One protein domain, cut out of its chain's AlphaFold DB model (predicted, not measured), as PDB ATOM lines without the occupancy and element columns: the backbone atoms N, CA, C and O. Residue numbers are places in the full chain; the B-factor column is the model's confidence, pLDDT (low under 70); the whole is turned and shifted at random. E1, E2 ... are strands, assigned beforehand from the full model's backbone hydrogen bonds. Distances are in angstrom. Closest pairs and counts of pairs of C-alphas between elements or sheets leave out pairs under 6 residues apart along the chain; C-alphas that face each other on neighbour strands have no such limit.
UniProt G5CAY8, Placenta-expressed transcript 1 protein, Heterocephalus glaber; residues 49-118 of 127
ATOM      1  N   ILE A  49     307.640 262.983 212.897       90.06
ATOM      2  CA  ILE A  49     307.580 263.377 214.305       90.06
ATOM      3  C   ILE A  49     309.007 263.471 214.829       90.06
ATOM      4  O   ILE A  49     309.781 262.519 214.723       90.06
ATOM      5  N   LYS A  50     309.360 264.617 215.413       91.19
ATOM      6  CA  LYS A  50     310.634 264.825 216.111       91.19
ATOM      7  C   LYS A  50     310.369 265.204 217.552       91.19
ATOM      8  O   LYS A  50     309.472 265.988 217.843       91.19
ATOM      9  N   THR A  51     311.179 264.657 218.439       90.06
ATOM     10  CA  THR A  51     311.075 264.877 219.877       90.06
ATOM     11  C   THR A  51     312.252 265.695 220.370       90.06
ATOM     12  O   THR A  51     313.401 265.351 220.088       90.06
ATOM     13  N   GLU A  52     311.972 266.723 221.158       89.69
ATOM     14  CA  GLU A  52     312.976 267.543 221.829       89.69
ATOM     15  C   GLU A  52     312.640 267.633 223.319       89.69
ATOM     16  O   GLU A  52     311.476 267.760 223.691       89.69
ATOM     17  N   VAL A  53     313.648 267.552 224.188       86.12
ATOM     18  CA  VAL A  53     313.458 267.699 225.638       86.12
ATOM     19  C   VAL A  53     313.863 269.110 226.034       86.12
ATOM     20  O   VAL A  53     315.022 269.496 225.875       86.12
ATOM     21  N   PHE A  54     312.917 269.875 226.571       79.12
ATOM     22  CA  PHE A  54     313.136 271.250 227.003       79.12
ATOM     23  C   PHE A  54     312.589 271.456 228.415       79.12
ATOM     24  O   PHE A  54     311.407 271.246 228.669       79.12
ATOM     25  N   GLN A  55     313.461 271.860 229.344       81.50
ATOM     26  CA  GLN A  55     313.107 272.146 230.746       81.50
ATOM     27  C   GLN A  55     312.332 271.016 231.460       81.50
ATOM     28  O   GLN A  55     311.506 271.279 232.324       81.50
ATOM     29  N   GLY A  56     312.613 269.753 231.120       77.81
ATOM     30  CA  GLY A  56     311.942 268.587 231.712       77.81
ATOM     31  C   GLY A  56     310.664 268.150 230.991       77.81
ATOM     32  O   GLY A  56     310.140 267.086 231.307       77.81
ATOM     33  N   ASN A  57     310.215 268.897 229.980       81.00
ATOM     34  CA  ASN A  57     309.076 268.530 229.147       81.00
ATOM     35  C   ASN A  57     309.551 267.989 227.795       81.00
ATOM     36  O   ASN A  57     310.462 268.540 227.173       81.00
ATOM     37  N   THR A  58     308.893 266.936 227.310       84.44
ATOM     38  CA  THR A  58     309.091 266.432 225.946       84.44
ATOM     39  C   THR A  58     308.150 267.163 224.996       84.44
ATOM     40  O   THR A  58     306.926 267.086 225.135       84.44
ATOM     41  N   ILE A  59     308.726 267.869 224.029       89.44
ATOM     42  CA  ILE A  59     308.026 268.559 222.951       89.44
ATOM     43  C   ILE A  59     308.075 267.672 221.709       89.44
ATOM     44  O   ILE A  59     309.143 267.287 221.236       89.44
ATOM     45  N   TYR A  60     306.903 267.373 221.167       90.94
ATOM     46  CA  TYR A  60     306.707 266.635 219.931       90.94
ATOM     47  C   TYR A  60     306.423 267.638 218.825       90.94
ATOM     48  O   TYR A  60     305.370 268.270 218.806       90.94
ATOM     49  N   THR A  61     307.358 267.794 217.900       93.44
ATOM     50  CA  THR A  61     307.112 268.526 216.662       93.44
ATOM     51  C   THR A  61     306.590 267.544 215.624       93.44
ATOM     52  O   THR A  61     307.236 266.532 215.360       93.44
ATOM     53  N   ILE A  62     305.424 267.829 215.060       92.31
ATOM     54  CA  ILE A  62     304.717 266.970 214.112       92.31
ATOM     55  C   ILE A  62     304.617 267.719 212.788       92.31
ATOM     56  O   ILE A  62     304.161 268.864 212.758       92.31
ATOM     57  N   TRP A  63     305.024 267.065 211.704       92.25
ATOM     58  CA  TRP A  63     304.844 267.537 210.338       92.25
ATOM     59  C   TRP A  63     303.850 266.627 209.632       92.25
ATOM     60  O   TRP A  63     304.077 265.426 209.514       92.25
ATOM     61  N   VAL A  64     302.750 267.208 209.166       89.88
ATOM     62  CA  VAL A  64     301.695 266.505 208.436       89.88
ATOM     63  C   VAL A  64     301.711 266.992 206.993       89.88
ATOM     64  O   VAL A  64     301.662 268.203 206.779       89.88
ATOM     65  N   PRO A  65     301.782 266.099 205.997       88.88
ATOM     66  CA  PRO A  65     301.713 266.500 204.603       88.88
ATOM     67  C   PRO A  65     300.311 267.041 204.317       88.88
ATOM     68  O   PRO A  65     299.309 266.416 204.664       88.88
ATOM     69  N   VAL A  66     300.242 268.211 203.692       87.06
ATOM     70  CA  VAL A  66     298.986 268.865 203.315       87.06
ATOM     71  C   VAL A  66     299.044 269.274 201.849       87.06
ATOM     72  O   VAL A  66     300.119 269.475 201.282       87.06
ATOM     73  N   SER A  67     297.877 269.359 201.222       83.94
ATOM     74  CA  SER A  67     297.724 269.855 199.855       83.94
ATOM     75  C   SER A  67     296.844 271.096 199.853       83.94
ATOM     76  O   SER A  67     296.124 271.341 200.820       83.94
ATOM     77  N   ASP A  68     296.844 271.835 198.747       82.12
ATOM     78  CA  ASP A  68     296.072 273.075 198.585       82.12
ATOM     79  C   ASP A  68     294.554 272.887 198.787       82.12
ATOM     80  O   ASP A  68     293.830 273.849 199.034       82.12
ATOM     81  N   ASN A  69     294.066 271.645 198.705       83.00
ATOM     82  CA  ASN A  69     292.663 271.288 198.919       83.00
ATOM     83  C   ASN A  69     292.308 271.049 200.398       83.00
ATOM     84  O   ASN A  69     291.137 270.841 200.718       83.00
ATOM     85  N   ILE A  70     293.294 271.047 201.300       84.56
ATOM     86  CA  ILE A  70     293.087 270.860 202.737       84.56
ATOM     87  C   ILE A  70     292.955 272.230 203.397       84.56
ATOM     88  O   ILE A  70     293.906 273.003 203.462       84.56
ATOM     89  N   SER A  71     291.769 272.528 203.924       86.94
ATOM     90  CA  SER A  71     291.493 273.781 204.638       86.94
ATOM     91  C   SER A  71     291.647 273.664 206.153       86.94
ATOM     92  O   SER A  71     291.746 274.678 206.841       86.94
ATOM     93  N   THR A  72     291.634 272.442 206.688       88.94
ATOM     94  CA  THR A  72     291.618 272.179 208.130       88.94
ATOM     95  C   THR A  72     292.443 270.941 208.448       88.94
ATOM     96  O   THR A  72     292.341 269.932 207.752       88.94
ATOM     97  N   VAL A  73     293.233 271.004 209.518       89.38
ATOM     98  CA  VAL A  73     293.937 269.854 210.094       89.38
ATOM     99  C   VAL A  73     293.484 269.695 211.534       89.38
ATOM    100  O   VAL A  73     293.480 270.657 212.295       89.38
ATOM    101  N   ILE A  74     293.120 268.476 211.913       90.31
ATOM    102  CA  ILE A  74     292.807 268.135 213.298       90.31
ATOM    103  C   ILE A  74     293.876 267.158 213.775       90.31
ATOM    104  O   ILE A  74     294.093 266.115 213.159       90.31
ATOM    105  N   LEU A  75     294.558 267.511 214.860       90.56
ATOM    106  CA  LEU A  75     295.569 266.676 215.493       90.56
ATOM    107  C   LEU A  75     295.058 266.148 216.821       90.56
ATOM    108  O   LEU A  75     294.592 266.909 217.662       90.56
ATOM    109  N   GLN A  76     295.227 264.852 217.038       90.00
ATOM    110  CA  GLN A  76     294.948 264.227 218.319       90.00
ATOM    111  C   GLN A  76     296.155 263.397 218.737       90.00
ATOM    112  O   GLN A  76     296.642 262.558 217.977       90.00
ATOM    113  N   VAL A  77     296.648 263.645 219.947       88.06
ATOM    114  CA  VAL A  77     297.736 262.866 220.539       88.06
ATOM    115  C   VAL A  77     297.111 261.912 221.538       88.06
ATOM    116  O   VAL A  77     296.571 262.352 222.552       88.06
ATOM    117  N   VAL A  78     297.170 260.618 221.238       86.62
ATOM    118  CA  VAL A  78     296.500 259.581 222.026       86.62
ATOM    119  C   VAL A  78     297.472 258.560 222.611       86.62
ATOM    120  O   VAL A  78     298.548 258.327 222.057       86.62
ATOM    121  N   ASP A  79     297.087 257.945 223.730       84.00
ATOM    122  CA  ASP A  79     297.783 256.793 224.308       84.00
ATOM    123  C   ASP A  79     297.371 255.467 223.635       84.00
ATOM    124  O   ASP A  79     296.536 255.417 222.731       84.00
ATOM    125  N   LYS A  80     297.933 254.350 224.119       82.50
ATOM    126  CA  LYS A  80     297.604 252.991 223.647       82.50
ATOM    127  C   LYS A  80     296.136 252.579 223.843       82.50
ATOM    128  O   LYS A  80     295.722 251.560 223.296       82.50
ATOM    129  N   HIS A  81     295.369 253.328 224.631       84.38
ATOM    130  CA  HIS A  81     293.951 253.099 224.904       84.38
ATOM    131  C   HIS A  81     293.054 254.158 224.237       84.38
ATOM    132  O   HIS A  81     291.872 254.237 224.567       84.38
ATOM    133  N   ASN A  82     293.592 254.952 223.301       80.44
ATOM    134  CA  ASN A  82     292.911 256.051 222.610       80.44
ATOM    135  C   ASN A  82     292.462 257.210 223.519       80.44
ATOM    136  O   ASN A  82     291.594 257.994 223.133       80.44
ATOM    137  N   ASN A  83     293.049 257.354 224.708       84.00
ATOM    138  CA  ASN A  83     292.820 258.534 225.540       84.00
ATOM    139  C   ASN A  83     293.643 259.696 224.996       84.00
ATOM    140  O   ASN A  83     294.824 259.510 224.705       84.00
ATOM    141  N   SER A  84     293.057 260.891 224.901       84.69
ATOM    142  CA  SER A  84     293.839 262.087 224.584       84.69
ATOM    143  C   SER A  84     294.796 262.406 225.733       84.69
ATOM    144  O   SER A  84     294.375 262.552 226.879       84.69
ATOM    145  N   VAL A  85     296.088 262.490 225.418       86.75
ATOM    146  CA  VAL A  85     297.172 262.684 226.396       86.75
ATOM    147  C   VAL A  85     298.102 263.834 226.030       86.75
ATOM    148  O   VAL A  85     299.104 264.050 226.710       86.75
ATOM    149  N   GLY A  86     297.811 264.578 224.963       84.50
ATOM    150  CA  GLY A  86     298.670 265.665 224.510       84.50
ATOM    151  C   GLY A  86     297.924 266.957 224.228       84.50
ATOM    152  O   GLY A  86     296.777 266.964 223.796       84.50
ATOM    153  N   LEU A  87     298.629 268.061 224.455       88.00
ATOM    154  CA  LEU A  87     298.178 269.418 224.190       88.00
ATOM    155  C   LEU A  87     299.017 269.994 223.055       88.00
ATOM    156  O   LEU A  87     300.230 270.168 223.194       88.00
ATOM    157  N   CYS A  88     298.373 270.280 221.928       91.31
ATOM    158  CA  CYS A  88     299.024 270.883 220.774       91.31
ATOM    159  C   CYS A  88     298.875 272.406 220.801       91.31
ATOM    160  O   CYS A  88     297.795 272.951 221.018       91.31
ATOM    161  N   GLN A  89     299.987 273.108 220.612       90.12
ATOM    162  CA  GLN A  89     300.043 274.564 220.675       90.12
ATOM    163  C   GLN A  89     299.521 275.201 219.387       90.12
ATOM    164  O   GLN A  89     299.682 274.656 218.294       90.12
ATOM    165  N   GLY A  90     298.947 276.398 219.522       89.00
ATOM    166  CA  GLY A  90     298.509 277.216 218.389       89.00
ATOM    167  C   GLY A  90     297.245 276.717 217.692       89.00
ATOM    168  O   GLY A  90     296.991 277.135 216.567       89.00
ATOM    169  N   ALA A  91     296.489 275.815 218.326       89.88
ATOM    170  CA  ALA A  91     295.190 275.383 217.829       89.88
ATOM    171  C   ALA A  91     294.234 276.578 217.739       89.88
ATOM    172  O   ALA A  91     294.230 277.446 218.615       89.88
ATOM    173  N   ASN A  92     293.423 276.615 216.685       90.88
ATOM    174  CA  ASN A  92     292.336 277.577 216.559       90.88
ATOM    175  C   ASN A  92     291.191 277.217 217.505       90.88
ATOM    176  O   ASN A  92     290.616 278.109 218.127       90.88
ATOM    177  N   GLU A  93     290.892 275.923 217.623       88.75
ATOM    178  CA  GLU A  93     289.807 275.406 218.454       88.75
ATOM    179  C   GLU A  93     290.236 274.119 219.175       88.75
ATOM    180  O   GLU A  93     291.024 273.326 218.648       88.75
ATOM    181  N   ASP A  94     289.717 273.926 220.391       85.44
ATOM    182  CA  ASP A  94     289.819 272.664 221.127       85.44
ATOM    183  C   ASP A  94     288.609 271.787 220.803       85.44
ATOM    184  O   ASP A  94     287.450 272.194 220.911       85.44
ATOM    185  N   CYS A  95     288.922 270.565 220.405       83.56
ATOM    186  CA  CYS A  95     288.037 269.586 219.833       83.56
ATOM    187  C   CYS A  95     287.974 268.318 220.685       83.56
ATOM    188  O   CYS A  95     288.342 267.227 220.244       83.56
ATOM    189  N   ASN A  96     287.520 268.477 221.933       80.69
ATOM    190  CA  ASN A  96     287.378 267.398 222.914       80.69
ATOM    191  C   ASN A  96     288.678 266.581 223.069       80.69
ATOM    192  O   ASN A  96     288.697 265.360 222.890       80.69
ATOM    193  N   GLY A  97     289.789 267.277 223.333       80.56
ATOM    194  CA  GLY A  97     291.114 266.660 223.424       80.56
ATOM    195  C   GLY A  97     291.802 266.466 222.070       80.56
ATOM    196  O   GLY A  97     292.821 265.780 221.998       80.56
ATOM    197  N   SER A  98     291.266 267.063 221.008       86.56
ATOM    198  CA  SER A  98     291.943 267.229 219.719       86.56
ATOM    199  C   SER A  98     292.175 268.714 219.459       86.56
ATOM    200  O   SER A  98     291.418 269.556 219.920       86.56
ATOM    201  N   ALA A  99     293.196 269.053 218.690       89.62
ATOM    202  CA  ALA A  99     293.514 270.418 218.310       89.62
ATOM    203  C   ALA A  99     293.138 270.651 216.845       89.62
ATOM    204  O   ALA A  99     293.679 269.983 215.960       89.62
ATOM    205  N   LEU A 100     292.227 271.590 216.589       91.19
ATOM    206  CA  LEU A 100     291.805 271.970 215.242       91.19
ATOM    207  C   LEU A 100     292.588 273.196 214.767       91.19
ATOM    208  O   LEU A 100     292.711 274.192 215.481       91.19
ATOM    209  N   TYR A 101     293.085 273.126 213.535       91.31
ATOM    210  CA  TYR A 101     293.860 274.170 212.878       91.31
ATOM    211  C   TYR A 101     293.243 274.535 211.533       91.31
ATOM    212  O   TYR A 101     293.073 273.670 210.671       91.31
ATOM    213  N   TYR A 102     292.983 275.823 211.321       90.75
ATOM    214  CA  TYR A 102     292.589 276.355 210.022       90.75
ATOM    215  C   TYR A 102     293.825 276.699 209.195       90.75
ATOM    216  O   TYR A 102     294.676 277.490 209.606       90.75
ATOM    217  N   LEU A 103     293.910 276.129 207.997       87.94
ATOM    218  CA  LEU A 103     294.972 276.422 207.046       87.94
ATOM    219  C   LEU A 103     294.537 277.581 206.146       87.94
ATOM    220  O   LEU A 103     293.803 277.404 205.175       87.94
ATOM    221  N   THR A 104     294.992 278.795 206.446       75.81
ATOM    222  CA  THR A 104     294.825 279.932 205.532       75.81
ATOM    223  C   THR A 104     295.920 279.894 204.468       75.81
ATOM    224  O   THR A 104     297.052 280.273 204.758       75.81
ATOM    225  N   TYR A 105     295.585 279.439 203.253       63.50
ATOM    226  CA  TYR A 105     296.479 279.388 202.080       63.50
ATOM    227  C   TYR A 105     297.843 278.732 202.367       63.50
ATOM    228  O   TYR A 105     298.875 279.396 202.497       63.50
ATOM    229  N   SER A 106     297.869 277.402 202.444       60.31
ATOM    230  CA  SER A 106     299.124 276.664 202.572       60.31
ATOM    231  C   SER A 106     299.850 276.594 201.222       60.31
ATOM    232  O   SER A 106     299.687 275.639 200.484       60.31
ATOM    233  N   ASN A 107     300.738 277.550 200.926       64.31
ATOM    234  CA  ASN A 107     301.785 277.332 199.904       64.31
ATOM    235  C   ASN A 107     302.818 276.269 200.347       64.31
ATOM    236  O   ASN A 107     303.764 275.965 199.622       64.31
ATOM    237  N   ASN A 108     302.678 275.752 201.569       68.56
ATOM    238  CA  ASN A 108     303.557 274.760 202.156       68.56
ATOM    239  C   ASN A 108     302.964 273.369 201.961       68.56
ATOM    240  O   ASN A 108     301.802 273.135 202.273       68.56
ATOM    241  N   THR A 109     303.811 272.429 201.559       82.81
ATOM    242  CA  THR A 109     303.479 271.003 201.442       82.81
ATOM    243  C   THR A 109     303.297 270.305 202.789       82.81
ATOM    244  O   THR A 109     302.823 269.174 202.831       82.81
ATOM    245  N   PHE A 110     303.672 270.957 203.894       88.50
ATOM    246  CA  PHE A 110     303.569 270.405 205.240       88.50
ATOM    247  C   PHE A 110     302.981 271.417 206.222       88.50
ATOM    248  O   PHE A 110     303.419 272.569 206.301       88.50
ATOM    249  N   PHE A 111     302.031 270.946 207.021       91.12
ATOM    250  CA  PHE A 111     301.579 271.585 208.243       91.12
ATOM    251  C   PHE A 111     302.492 271.178 209.401       91.12
ATOM    252  O   PHE A 111     302.873 270.015 209.509       91.12
ATOM    253  N   LYS A 112     302.836 272.126 210.275       92.81
ATOM    254  CA  LYS A 112     303.698 271.900 211.437       92.81
ATOM    255  C   LYS A 112     302.963 272.294 212.712       92.81
ATOM    256  O   LYS A 112     302.499 273.427 212.814       92.81
ATOM    257  N   ALA A 113     302.972 271.413 213.706       93.31
ATOM    258  CA  ALA A 113     302.491 271.706 215.051       93.31
ATOM    259  C   ALA A 113     303.465 271.194 216.115       93.31
ATOM    260  O   ALA A 113     304.196 270.231 215.894       93.31
ATOM    261  N   ASN A 114     303.444 271.837 217.281       93.62
ATOM    262  CA  ASN A 114     304.180 271.389 218.457       93.62
ATOM    263  C   ASN A 114     303.172 270.924 219.506       93.62
ATOM    264  O   ASN A 114     302.273 271.686 219.856       93.62
ATOM    265  N   CYS A 115     303.343 269.722 220.038       91.88
ATOM    266  CA  CYS A 115     302.512 269.175 221.100       91.88
ATOM    267  C   CYS A 115     303.364 268.781 222.305       91.88
ATOM    268  O   CYS A 115     304.528 268.409 222.168       91.88
ATOM    269  N   VAL A 116     302.783 268.852 223.496       89.94
ATOM    270  CA  VAL A 116     303.392 268.381 224.745       89.94
ATOM    271  C   VAL A 116     302.486 267.338 225.373       89.94
ATOM    272  O   VAL A 116     301.265 267.446 225.273       89.94
ATOM    273  N   LEU A 117     303.065 266.321 226.007       84.81
ATOM    274  CA  LEU A 117     302.275 265.366 226.782       84.81
ATOM    275  C   LEU A 117     301.791 266.026 228.070       84.81
ATOM    276  O   LEU A 117     302.539 266.762 228.717       84.81
ATOM    277  N   ASN A 118     300.543 265.754 228.438       71.31
ATOM    278  CA  ASN A 118     299.976 266.235 229.683       71.31
ATOM    279  C   ASN A 118     300.643 265.481 230.847       71.31
ATOM    280  O   ASN A 118     300.666 264.250 230.876       71.31
TER     281      ASN A 118
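Overview. This is residues 49 to 118 of the 127 residues of the protein "Placenta-expressed transcript 1 protein" of Heterocephalus glaber (UniProt G5CAY8). One twisted antiparallel sheet, E1, E2, E6 and E4, makes the main body, with the long strands E2 and E6 side by side in its middle and the tight hairpin partner E1 at one edge. A small separate ribbon of two strands, E3 and E5, sits near the short edge strand E4, while E2 and E6 stay apart from E5. The printed part has 70 residues with six named strands, E1 to E6 in that order along the chain, and no named helix; the sheets, in the orders E1 - E2 - E6 - E4 and E3 - E5, are all antiparallel. The class is all strand, though only 34 of the 70 printed residues are in named elements. The whole is compact, with a radius of gyration of the C-alphas of 12.5 A and spans of 35 by 25 by 20 A.

Along the chain. E1, residues 49 to 54, begins with C-alpha 49 at (307.580, 263.377, 214.305) and is 15.9 A long. E2, residues 57 to 65, is the longest strand by residues and measures 25.7 A. E3, residues 72 to 75, begins with C-alpha 72 at (291.618, 272.179, 208.130). E4 has residues 86 to 88, and E5 residues 99 to 102. E6, residues 110 to 117, is 22.2 A long and ends with C-alpha 117 at (302.275, 265.366, 226.782).

Arrangement. E1 and E2 form a hairpin, antiparallel at 156 degrees between directions, with N 52 and O 59 2.9 A apart, within hydrogen-bond range. E2 and E6 are antiparallel neighbours, also at 156 degrees, with N 62 and O 113 at 2.8 A. E6 and E4 are antiparallel at 138 degrees, with N 87 and O 116 at 2.8 A. E1 and E4 are the edge strands of this sheet; it is only just strongly twisted, its C-alphas lying up to 4.4 A off the best plane. E3 and E5 are antiparallel at 162 degrees, with N 73 and O 101 at 2.9 A. Residues 93 to 94 also pair, antiparallel, with residues 99 to 100 of E5. The closest C-alphas of E4 and E5 are those of Cys 88 and Ala 99, 6.1 A apart. E3 and E6 are only just apart, at 8.1 A; E1 is apart from E3, E4 and E5.

Size, cuts and confidence. The two C-alphas farthest apart, those of Gly 56 and Asn 69, are 38.1 A from each other. The printed part has no cut. The link from E1 to E2 is tight, the others are short, and no link is long. The mean pLDDT of the printed part is 85.7; residues 105 to 108, in the link from E5 to E6, are under 70.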